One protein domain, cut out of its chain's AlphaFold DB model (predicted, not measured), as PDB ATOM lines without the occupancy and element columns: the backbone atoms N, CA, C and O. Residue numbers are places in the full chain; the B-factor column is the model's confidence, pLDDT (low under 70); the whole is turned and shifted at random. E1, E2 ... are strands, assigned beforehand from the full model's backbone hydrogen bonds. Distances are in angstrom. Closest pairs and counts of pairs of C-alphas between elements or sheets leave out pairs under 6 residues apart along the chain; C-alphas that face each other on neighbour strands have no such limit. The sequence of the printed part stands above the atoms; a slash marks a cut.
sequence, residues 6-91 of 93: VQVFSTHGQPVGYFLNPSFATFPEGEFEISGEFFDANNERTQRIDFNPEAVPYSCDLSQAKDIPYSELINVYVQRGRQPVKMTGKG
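AT A GLANCE: This is residues 6 to 91 of the 93 residues of an uncharacterized protein of Candidatus Melainabacteria bacterium (UniProt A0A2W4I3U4). The domain is a small closed barrel of six strands, E1 to E6, in which the long E2 and E3 both bend sharply. Round the ring run E1, E2, E3, E5, E6, E4 and back to E1, in mixed directions. The printed part has 86 residues with no named helix; the class is all strand, though under half of the residues, 40, are in named strands. It is compact and rounded, with a radius of gyration of the C-alphas of 11.8 A and spans of 32 by 27 by 26 A.

HOW THE PARTS SIT: E1, residues 6 to 9, and E2, residues 15 to 26, form an antiparallel hairpin, with N 8 and O 17 at 2.8 A. E2 and E3, residues 32 to 40, form another, with N 23 and O 35 at 2.8 A. E1, E2 and E3 are a meander, each strand the antiparallel neighbour of the one before. E4, residues 58 to 61, is antiparallel to E1, with N 9 and O 59 at 2.8 A; E1 to E4 make a Greek key, a meander of three strands whose first is the antiparallel neighbour of the fourth. E5, residues 72 to 78, is parallel to E3, with N 34 and O 77 at 2.9 A. E5 and E6, residues 87 to 90, form an antiparallel hairpin, with N 76 and O 87 at 2.9 A. E6 is parallel to E4, with N 60 and O 88 at 2.9 A.

IN THESE COORDINATES: E1 begins at C-alpha 6 (46.137, 46.238, 32.938). E2 is 24.8 A long and bends by 87 degrees at residue 21; E3, 21.1 A, bends by 78 degrees at residue 37. E5 is 17.0 A long. E6 ends at C-alpha 90 (40.280, 53.740, 28.748).

THE WHOLE: The C-alphas farthest apart, those of Pro 28 and Asn 42, are 35.3 A apart. The printed part has no cut; E3 to E4 is a long link of 17 residues. Mean pLDDT of the printed part is 70.6, and 40 residues are under 70, among them 66 to 86.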
ATOM      1  N   VAL A   6      46.568  45.489  34.127       84.94
ATOM      2  CA  VAL A   6      46.137  46.238  32.938       84.94
ATOM      3  C   VAL A   6      45.898  45.248  31.817       84.94
ATOM      4  O   VAL A   6      46.852  44.720  31.248       84.94
ATOM      5  N   GLN A   7      44.630  44.976  31.526       86.69
ATOM      6  CA  GLN A   7      44.245  44.041  30.473       86.69
ATOM      7  C   GLN A   7      44.416  44.699  29.102       86.69
ATOM      8  O   GLN A   7      44.030  45.847  28.913       86.69
ATOM      9  N   VAL A   8      44.961  43.960  28.143       82.69
ATOM     10  CA  VAL A   8      45.121  44.362  26.745       82.69
ATOM     11  C   VAL A   8      44.182  43.534  25.878       82.69
ATOM     12  O   VAL A   8      44.094  42.312  26.020       82.69
ATOM     13  N   PHE A   9      43.500  44.206  24.959       82.88
ATOM     14  CA  PHE A   9      42.531  43.642  24.034       82.88
ATOM     15  C   PHE A   9      42.906  43.968  22.588       82.88
ATOM     16  O   PHE A   9      43.455  45.033  22.291       82.88
ATOM     17  N   SER A  10      42.566  43.065  21.675       79.19
ATOM     18  CA  SER A  10      42.584  43.337  20.239       79.19
ATOM     19  C   SER A  10      41.429  44.263  19.839       79.19
ATOM     20  O   SER A  10      40.518  44.533  20.625       79.19
ATOM     21  N   THR A  11      41.416  44.710  18.585       73.81
ATOM     22  CA  THR A  11      40.325  45.516  18.001       73.81
ATOM     23  C   THR A  11      38.965  44.827  18.022       73.81
ATOM     24  O   THR A  11      37.934  45.492  18.043       73.81
ATOM     25  N   HIS A  12      38.951  43.495  18.055       77.00
ATOM     26  CA  HIS A  12      37.735  42.693  18.173       77.00
ATOM     27  C   HIS A  12      37.301  42.481  19.632       77.00
ATOM     28  O   HIS A  12      36.377  41.712  19.887       77.00
ATOM     29  N   GLY A  13      37.975  43.120  20.595       75.44
ATOM     30  CA  GLY A  13      37.709  42.960  22.023       75.44
ATOM     31  C   GLY A  13      38.199  41.631  22.600       75.44
ATOM     32  O   GLY A  13      37.815  41.276  23.711       75.44
ATOM     33  N   GLN A  14      39.031  40.876  21.872       82.75
ATOM     34  CA  GLN A  14      39.586  39.625  22.389       82.75
ATOM     35  C   GLN A  14      40.744  39.922  23.347       82.75
ATOM     36  O   GLN A  14      41.619  40.714  22.991       82.75
ATOM     37  N   PRO A  15      40.785  39.302  24.539       83.62
ATOM     38  CA  PRO A  15      41.889  39.484  25.470       83.62
ATOM     39  C   PRO A  15      43.179  38.919  24.868       83.62
ATOM     40  O   PRO A  15      43.238  37.758  24.474       83.62
ATOM     41  N   VAL A  16      44.213  39.752  24.809       82.75
ATOM     42  CA  VAL A  16      45.560  39.378  24.349       82.75
ATOM     43  C   VAL A  16      46.416  38.944  25.535       82.75
ATOM     44  O   VAL A  16      47.204  38.007  25.446       82.75
ATOM     45  N   GLY A  17      46.248  39.630  26.662       87.06
ATOM     46  CA  GLY A  17      47.022  39.415  27.875       87.06
ATOM     47  C   GLY A  17      46.897  40.605  28.813       87.06
ATOM     48  O   GLY A  17      46.040  41.464  28.607       87.06
ATOM     49  N   TYR A  18      47.735  40.675  29.837       86.31
ATOM     50  CA  TYR A  18      47.739  41.770  30.795       86.31
ATOM     51  C   TYR A  18      49.139  42.092  31.301       86.31
ATOM     52  O   TYR A  18      50.005  41.223  31.396       86.31
ATOM     53  N   PHE A  19      49.341  43.347  31.695       85.69
ATOM     54  CA  PHE A  19      50.489  43.726  32.506       85.69
ATOM     55  C   PHE A  19      50.171  43.532  33.980       85.69
ATOM     56  O   PHE A  19      49.134  44.002  34.455       85.69
ATOM     57  N   LEU A  20      51.076  42.879  34.701       87.19
ATOM     58  CA  LEU A  20      51.026  42.754  36.151       87.19
ATOM     59  C   LEU A  20      51.911  43.828  36.783       87.19
ATOM     60  O   LEU A  20      53.098  43.916  36.473       87.19
ATOM     61  N   ASN A  21      51.326  44.628  37.674       86.06
ATOM     62  CA  ASN A  21      51.972  45.749  38.357       86.06
ATOM     63  C   ASN A  21      52.798  46.641  37.402       86.06
ATOM     64  O   ASN A  21      53.992  46.849  37.640       86.06
ATOM     65  N   PRO A  22      52.200  47.138  36.299       81.75
ATOM     66  CA  PRO A  22      52.934  47.937  35.331       81.75
ATOM     67  C   PRO A  22      53.448  49.250  35.924       81.75
ATOM     68  O   PRO A  22      52.826  49.860  36.792       81.75
ATOM     69  N   SER A  23      54.564  49.707  35.374       80.06
ATOM     70  CA  SER A  23      55.073  51.066  35.504       80.06
ATOM     71  C   SER A  23      54.600  51.913  34.327       80.06
ATOM     72  O   SER A  23      54.633  51.470  33.176       80.06
ATOM     73  N   PHE A  24      54.205  53.147  34.624       78.44
ATOM     74  CA  PHE A  24      53.748  54.122  33.642       78.44
ATOM     75  C   PHE A  24      54.791  55.231  33.508       78.44
ATOM     76  O   PHE A  24      55.227  55.793  34.512       78.44
ATOM     77  N   ALA A  25      55.186  55.551  32.278       75.69
ATOM     78  CA  ALA A  25      56.020  56.709  31.971       75.69
ATOM     79  C   ALA A  25      55.255  57.666  31.055       75.69
ATOM     80  O   ALA A  25      54.516  57.227  30.178       75.69
ATOM     81  N   THR A  26      55.428  58.968  31.275       72.19
ATOM     82  CA  THR A  26      54.746  60.029  30.526       72.19
ATOM     83  C   THR A  26      55.768  60.759  29.664       72.19
ATOM     84  O   THR A  26      56.902  60.986  30.097       72.19
ATOM     85  N   PHE A  27      55.389  61.120  28.441       70.94
ATOM     86  CA  PHE A  27      56.239  61.878  27.530       70.94
ATOM     87  C   PHE A  27      55.644  63.265  27.258       70.94
ATOM     88  O   PHE A  27      54.422  63.432  27.313       70.94
ATOM     89  N   PRO A  28      56.482  64.273  26.942       59.97
ATOM     90  CA  PRO A  28      56.039  65.658  26.742       59.97
ATOM     91  C   PRO A  28      54.964  65.835  25.661       59.97
ATOM     92  O   PRO A  28      54.207  66.799  25.703       59.97
ATOM     93  N   GLU A  29      54.880  64.903  24.710       64.38
ATOM     94  CA  GLU A  29      53.930  64.928  23.590       64.38
ATOM     95  C   GLU A  29      52.553  64.328  23.938       64.38
ATOM     96  O   GLU A  29      51.726  64.104  23.058       64.38
ATOM     97  N   GLY A  30      52.285  64.059  25.222       60.56
ATOM     98  CA  GLY A  30      51.039  63.424  25.670       60.56
ATOM     99  C   GLY A  30      51.009  61.909  25.446       60.56
ATOM    100  O   GLY A  30      49.962  61.277  25.583       60.56
ATOM    101  N   GLU A  31      52.153  61.318  25.105       65.69
ATOM    102  CA  GLU A  31      52.308  59.875  24.950       65.69
ATOM    103  C   GLU A  31      52.609  59.211  26.292       65.69
ATOM    104  O   GLU A  31      53.222  59.810  27.182       65.69
ATOM    105  N   PHE A  32      52.188  57.956  26.437       69.88
ATOM    106  CA  PHE A  32      52.447  57.149  27.623       69.88
ATOM    107  C   PHE A  32      53.118  55.839  27.235       69.88
ATOM    108  O   PHE A  32      52.832  55.246  26.199       69.88
ATOM    109  N   GLU A  33      53.997  55.346  28.093       73.94
ATOM    110  CA  GLU A  33      54.531  53.993  27.993       73.94
ATOM    111  C   GLU A  33      54.051  53.178  29.186       73.94
ATOM    112  O   GLU A  33      54.145  53.615  30.334       73.94
ATOM    113  N   ILE A  34      53.552  51.978  28.890       76.88
ATOM    114  CA  ILE A  34      53.286  50.945  29.881       76.88
ATOM    115  C   ILE A  34      54.405  49.920  29.758       76.88
ATOM    116  O   ILE A  34      54.622  49.295  28.717       76.88
ATOM    117  N   SER A  35      55.130  49.739  30.851       75.12
ATOM    118  CA  SER A  35      56.222  48.779  30.938       75.12
ATOM    119  C   SER A  35      56.025  47.894  32.158       75.12
ATOM    120  O   SER A  35      55.523  48.330  33.188       75.12
ATOM    121  N   GLY A  36      56.379  46.620  32.052       76.69
ATOM    122  CA  GLY A  36      56.195  45.683  33.151       76.69
ATOM    123  C   GLY A  36      56.233  44.238  32.693       76.69
ATOM    124  O   GLY A  36      56.539  43.933  31.535       76.69
ATOM    125  N   GLU A  37      55.917  43.347  33.625       84.00
ATOM    126  CA  GLU A  37      55.736  41.935  33.324       84.00
ATOM    127  C   GLU A  37      54.415  41.749  32.585       84.00
ATOM    128  O   GLU A  37      53.358  42.145  33.078       84.00
ATOM    129  N   PHE A  38      54.482  41.156  31.395       83.12
ATOM    130  CA  PHE A  38      53.306  40.840  30.599       83.12
ATOM    131  C   PHE A  38      53.023  39.345  30.654       83.12
ATOM    132  O   PHE A  38      53.927  38.516  30.515       83.12
ATOM    133  N   PHE A  39      51.752  39.021  30.831       86.75
ATOM    134  CA  PHE A  39      51.213  37.674  30.809       86.75
ATOM    135  C   PHE A  39      50.227  37.579  29.656       86.75
ATOM    136  O   PHE A  39      49.446  38.503  29.441       86.75
ATOM    137  N   ASP A  40      50.273  36.494  28.897       85.38
ATOM    138  CA  ASP A  40      49.322  36.267  27.813       85.38
ATOM    139  C   ASP A  40      47.930  35.859  28.346       85.38
ATOM    140  O   ASP A  40      47.682  35.787  29.556       85.38
ATOM    141  N   ALA A  41      46.995  35.581  27.436       84.06
ATOM    142  CA  ALA A  41      45.660  35.093  27.784       84.06
ATOM    143  C   ALA A  41      45.658  33.740  28.536       84.06
ATOM    144  O   ALA A  41      44.675  33.425  29.206       84.06
ATOM    145  N   ASN A  42      46.745  32.963  28.469       86.44
ATOM    146  CA  ASN A  42      46.918  31.693  29.178       86.44
ATOM    147  C   ASN A  42      47.566  31.864  30.565       86.44
ATOM    148  O   ASN A  42      47.773  30.875  31.267       86.44
ATOM    149  N   ASN A  43      47.836  33.102  30.999       86.38
ATOM    150  CA  ASN A  43      48.620  33.433  32.196       86.38
ATOM    151  C   ASN A  43      50.086  32.984  32.122       86.38
ATOM    152  O   ASN A  43      50.735  32.802  33.155       86.38
ATOM    153  N   GLU A  44      50.634  32.843  30.921       86.75
ATOM    154  CA  GLU A  44      52.045  32.559  30.722       86.75
ATOM    155  C   GLU A  44      52.824  33.865  30.593       86.75
ATOM    156  O   GLU A  44      52.507  34.752  29.788       86.75
ATOM    157  N   ARG A  45      53.873  33.999  31.412       83.12
ATOM    158  CA  ARG A  45      54.752  35.165  31.361       83.12
ATOM    159  C   ARG A  45      55.436  35.206  30.004       83.12
ATOM    160  O   ARG A  45      56.287  34.376  29.688       83.12
ATOM    161  N   THR A  46      55.131  36.244  29.247       74.50
ATOM    162  CA  THR A  46      55.623  36.412  27.892       74.50
ATOM    163  C   THR A  46      56.705  37.483  27.869       74.50
ATOM    164  O   THR A  46      56.480  38.649  28.188       74.50
ATOM    165  N   GLN A  47      57.917  37.093  27.471       66.12
ATOM    166  CA  GLN A  47      59.019  38.042  27.268       66.12
ATOM    167  C   GLN A  47      58.921  38.773  25.925       66.12
ATOM    168  O   GLN A  47      59.604  39.776  25.710       66.12
ATOM    169  N   ARG A  48      58.111  38.261  24.993       64.00
ATOM    170  CA  ARG A  48      57.936  38.817  23.655       64.00
ATOM    171  C   ARG A  48      56.476  38.834  23.267       64.00
ATOM    172  O   ARG A  48      55.902  37.807  22.939       64.00
ATOM    173  N   ILE A  49      55.910  40.026  23.295       65.62
ATOM    174  CA  ILE A  49      54.550  40.241  22.846       65.62
ATOM    175  C   ILE A  49      54.640  40.499  21.347       65.62
ATOM    176  O   ILE A  49      55.124  41.551  20.930       65.62
ATOM    177  N   ASP A  50      54.253  39.514  20.541       63.16
ATOM    178  CA  ASP A  50      54.116  39.697  19.096       63.16
ATOM    179  C   ASP A  50      52.795  40.423  18.829       63.16
ATOM    180  O   ASP A  50      51.763  39.838  18.500       63.16
ATOM    181  N   PHE A  51      52.820  41.738  19.020       68.31
ATOM    182  CA  PHE A  51      51.797  42.606  18.462       68.31
ATOM    183  C   PHE A  51      52.022  42.713  16.958       68.31
ATOM    184  O   PHE A  51      53.154  42.886  16.511       68.31
ATOM    185  N   ASN A  52      50.951  42.639  16.177       63.94
ATOM    186  CA  ASN A  52      51.032  42.900  14.751       63.94
ATOM    187  C   ASN A  52      50.988  44.428  14.539       63.94
ATOM    188  O   ASN A  52      49.935  45.018  14.775       63.94
ATOM    189  N   PRO A  53      52.085  45.082  14.110       58.28
ATOM    190  CA  PRO A  53      52.114  46.530  13.904       58.28
ATOM    191  C   PRO A  53      51.234  46.991  12.731       58.28
ATOM    192  O   PRO A  53      50.892  48.168  12.658       58.28
ATOM    193  N   GLU A  54      50.853  46.082  11.826       58.94
ATOM    194  CA  GLU A  54      49.914  46.342  10.726       58.94
ATOM    195  C   GLU A  54      48.454  46.065  11.123       58.94
ATOM    196  O   GLU A  54      47.527  46.461  10.412       58.94
ATOM    197  N   ALA A  55      48.221  45.415  12.270       56.38
ATOM    198  CA  ALA A  55      46.890  45.293  12.842       56.38
ATOM    199  C   ALA A  55      46.526  46.595  13.577       56.38
ATOM    200  O   ALA A  55      47.218  47.048  14.483       56.38
ATOM    201  N   VAL A  56      45.413  47.181  13.139       56.62
ATOM    202  CA  VAL A  56      44.627  48.302  13.700       56.62
ATOM    203  C   VAL A  56      44.634  48.296  15.259       56.62
ATOM    204  O   VAL A  56      44.753  47.218  15.841       56.62
ATOM    205  N   PRO A  57      44.540  49.444  15.978       70.56
ATOM    206  CA  PRO A  57      45.177  49.583  17.291       70.56
ATOM    207  C   PRO A  57      44.541  48.722  18.384       70.56
ATOM    208  O   PRO A  57      43.322  48.663  18.543       70.56
ATOM    209  N   TYR A  58      45.401  48.104  19.190       74.69
ATOM    210  CA  TYR A  58      45.017  47.433  20.428       74.69
ATOM    211  C   TYR A  58      44.382  48.434  21.411       74.69
ATOM    212  O   TYR A  58      44.506  49.658  21.262       74.69
ATOM    213  N   SER A  59      43.708  47.924  22.437       77.88
ATOM    214  CA  SER A  59      43.217  48.748  23.544       77.88
ATOM    215  C   SER A  59      43.600  48.163  24.893       77.88
ATOM    216  O   SER A  59      43.798  46.955  25.006       77.88
ATOM    217  N   CYS A  60      43.719  49.002  25.919       79.19
ATOM    218  CA  CYS A  60      43.982  48.549  27.279       79.19
ATOM    219  C   CYS A  60      42.967  49.098  28.289       79.19
ATOM    220  O   CYS A  60      42.566  50.265  28.221       79.19
ATOM    221  N   ASP A  61      42.572  48.249  29.240       81.12
ATOM    222  CA  ASP A  61      41.748  48.627  30.387       81.12
ATOM    223  C   ASP A  61      42.643  49.127  31.518       81.12
ATOM    224  O   ASP A  61      43.448  48.391  32.094       81.12
ATOM    225  N   LEU A  62      42.481  50.410  31.813       75.56
ATOM    226  CA  LEU A  62      43.256  51.138  32.799       75.56
ATOM    227  C   LEU A  62      42.447  51.460  34.055       75.56
ATOM    228  O   LEU A  62      42.909  52.208  34.910       75.56
ATOM    229  N   SER A  63      41.256  50.882  34.209       74.56
ATOM    230  CA  SER A  63      40.391  51.095  35.374       74.56
ATOM    231  C   SER A  63      41.036  50.719  36.712       74.56
ATOM    232  O   SER A  63      40.625  51.231  37.753       74.56
ATOM    233  N   GLN A  64      42.040  49.836  36.701       72.94
ATOM    234  CA  GLN A  64      42.788  49.431  37.897       72.94
ATOM    235  C   GLN A  64      44.066  50.240  38.132       72.94
ATOM    236  O   GLN A  64      44.661  50.148  39.209       72.94
ATOM    237  N   ALA A  65      44.513  51.007  37.140       70.44
ATOM    238  CA  ALA A  65      45.715  51.808  37.249       70.44
ATOM    239  C   ALA A  65      45.392  53.126  37.964       70.44
ATOM    240  O   ALA A  65      44.463  53.844  37.605       70.44
ATOM    241  N   LYS A  66      46.150  53.417  39.022       62.56
ATOM    242  CA  LYS A  66      46.053  54.676  39.766       62.56
ATOM    243  C   LYS A  66      46.955  55.723  39.114       62.56
ATOM    244  O   LYS A  66      47.981  55.368  38.543       62.56
ATOM    245  N   ASP A  67      46.566  56.991  39.224       63.12
ATOM    246  CA  ASP A  67      47.372  58.152  38.819       63.12
ATOM    247  C   ASP A  67      47.670  58.263  37.312       63.12
ATOM    248  O   ASP A  67      48.722  58.759  36.910       63.12
ATOM    249  N   ILE A  68      46.733  57.842  36.454       62.72
ATOM    250  CA  ILE A  68      46.833  58.119  35.015       62.72
ATOM    251  C   ILE A  68      46.321  59.539  34.756       62.72
ATOM    252  O   ILE A  68      45.152  59.820  35.018       62.72
ATOM    253  N   PRO A  69      47.154  60.447  34.228       56.59
ATOM    254  CA  PRO A  69      46.820  61.866  34.167       56.59
ATOM    255  C   PRO A  69      45.874  62.257  33.017       56.59
ATOM    256  O   PRO A  69      45.539  63.432  32.907       56.59
ATOM    257  N   TYR A  70      45.420  61.316  32.175       55.91
ATOM    258  CA  TYR A  70      44.529  61.605  31.043       55.91
ATOM    259  C   TYR A  70      43.402  60.574  30.894       55.91
ATOM    260  O   TYR A  70      43.626  59.369  30.995       55.91
ATOM    261  N   SER A  71      42.191  61.068  30.613       52.94
ATOM    262  CA  SER A  71      40.951  60.285  30.488       52.94
ATOM    263  C   SER A  71      40.858  59.448  29.206       52.94
ATOM    264  O   SER A  71      40.094  58.487  29.159       52.94
ATOM    265  N   GLU A  72      41.631  59.792  28.174       52.09
ATOM    266  CA  GLU A  72      41.703  59.065  26.904       52.09
ATOM    267  C   GLU A  72      43.162  59.031  26.444       52.09
ATOM    268  O   GLU A  72      43.732  60.049  26.053       52.09
ATOM    269  N   LEU A  73      43.803  57.865  26.539       57.91
ATOM    270  CA  LEU A  73      45.181  57.698  26.084       57.91
ATOM    271  C   LEU A  73      45.182  57.282  24.617       57.91
ATOM    272  O   LEU A  73      44.559  56.285  24.256       57.91
ATOM    273  N   ILE A  74      45.882  58.053  23.785       50.22
ATOM    274  CA  ILE A  74      45.897  57.887  22.325       50.22
ATOM    275  C   ILE A  74      47.040  56.959  21.886       50.22
ATOM    276  O   ILE A  74      46.853  56.150  20.982       50.22
ATOM    277  N   ASN A  75      48.198  57.037  22.556       53.66
ATOM    278  CA  ASN A  75      49.375  56.221  22.267       53.66
ATOM    279  C   ASN A  75      49.945  55.647  23.567       53.66
ATOM    280  O   ASN A  75      50.555  56.365  24.360       53.66
ATOM    281  N   VAL A  76      49.741  54.352  23.770       57.47
ATOM    282  CA  VAL A  76      50.404  53.564  24.808       57.47
ATOM    283  C   VAL A  76      51.458  52.688  24.150       57.47
ATOM    284  O   VAL A  76      51.099  51.903  23.284       57.47
ATOM    285  N   TYR A  77      52.719  52.809  24.561       59.44
ATOM    286  CA  TYR A  77      53.823  51.973  24.080       59.44
ATOM    287  C   TYR A  77      54.079  50.776  24.986       59.44
ATOM    288  O   TYR A  77      53.934  50.874  26.204       59.44
ATOM    289  N   VAL A  78      54.514  49.663  24.391       63.16
ATOM    290  CA  VAL A  78      54.846  48.438  25.118       63.16
ATOM    291  C   VAL A  78      56.335  48.137  25.020       63.16
ATOM    292  O   VAL A  78      56.822  47.778  23.954       63.16
ATOM    293  N   GLN A  79      57.016  48.218  26.167       58.88
ATOM    294  CA  GLN A  79      58.438  47.909  26.372       58.88
ATOM    295  C   GLN A  79      59.431  48.782  25.576       58.88
ATOM    296  O   GLN A  79      59.613  48.640  24.366       58.88
ATOM    297  N   ARG A  80      60.196  49.605  26.301       47.84
ATOM    298  CA  ARG A  80      61.371  50.329  25.796       47.84
ATOM    299  C   ARG A  80      62.331  49.431  24.993       47.84
ATOM    300  O   ARG A  80      62.805  48.411  25.488       47.84
ATOM    301  N   GLY A  81      62.673  49.848  23.771       49.03
ATOM    302  CA  GLY A  81      63.685  49.191  22.923       49.03
ATOM    303  C   GLY A  81      63.151  48.178  21.904       49.03
ATOM    304  O   GLY A  81      63.945  47.572  21.184       49.03
ATOM    305  N   ARG A  82      61.830  48.002  21.803       56.03
ATOM    306  CA  ARG A  82      61.171  47.275  20.706       56.03
ATOM    307  C   ARG A  82      60.285  48.214  19.891       56.03
ATOM    308  O   ARG A  82      60.127  49.376  20.256       56.03
ATOM    309  N   GLN A  83      59.773  47.731  18.754       54.28
ATOM    310  CA  GLN A  83      58.882  48.526  17.911       54.28
ATOM    311  C   GLN A  83      57.705  49.042  18.754       54.28
ATOM    312  O   GLN A  83      57.017  48.235  19.381       54.28
ATOM    313  N   PRO A  84      57.480  50.364  18.789       57.84
ATOM    314  CA  PRO A  84      56.380  50.936  19.539       57.84
ATOM    315  C   PRO A  84      55.046  50.459  18.960       57.84
ATOM    316  O   PRO A  84      54.714  50.757  17.815       57.84
ATOM    317  N   VAL A  85      54.266  49.734  19.754       61.94
ATOM    318  CA  VAL A  85      52.896  49.346  19.399       61.94
ATOM    319  C   VAL A  85      51.983  50.398  19.976       61.94
ATOM    320  O   VAL A  85      51.960  50.539  21.188       61.94
ATOM    321  N   LYS A  86      51.258  51.134  19.134       63.28
ATOM    322  CA  LYS A  86      50.308  52.153  19.590       63.28
ATOM    323  C   LYS A  86      48.989  51.492  19.975       63.28
ATOM    324  O   LYS A  86      48.382  50.793  19.164       63.28
ATOM    325  N   MET A  87      48.541  51.728  21.202       71.12
ATOM    326  CA  MET A  87      47.227  51.299  21.676       71.12
ATOM    327  C   MET A  87      46.490  52.428  22.391       71.12
ATOM    328  O   MET A  87      47.115  53.369  22.883       71.12
ATOM    329  N   THR A  88      45.163  52.324  22.433       68.50
ATOM    330  CA  THR A  88      44.304  53.297  23.120       68.50
ATOM    331  C   THR A  88      43.914  52.804  24.511       68.50
ATOM    332  O   THR A  88      43.606  51.630  24.701       68.50
ATOM    333  N   GLY A  89      43.931  53.686  25.506       67.75
ATOM    334  CA  GLY A  89      43.612  53.339  26.892       67.75
ATOM    335  C   GLY A  89      42.318  53.986  27.365       67.75
ATOM    336  O   GLY A  89      42.121  55.182  27.150       67.75
ATOM    337  N   LYS A  90      41.460  53.213  28.044       65.50
ATOM    338  CA  LYS A  90      40.280  53.740  28.748       65.50
ATOM    339  C   LYS A  90      40.453  53.577  30.256       65.50
ATOM    340  O   LYS A  90      40.520  52.455  30.755       65.50
ATOM    341  N   GLY A  91      40.527  54.699  30.966       60.69
ATOM    342  CA  GLY A  91      40.479  54.752  32.427       60.69
ATOM    343  C   GLY A  91      39.073  55.087  32.926       60.69
ATOM    344  O   GLY A  91      38.275  55.683  32.202       60.69
TER     345      GLY A  91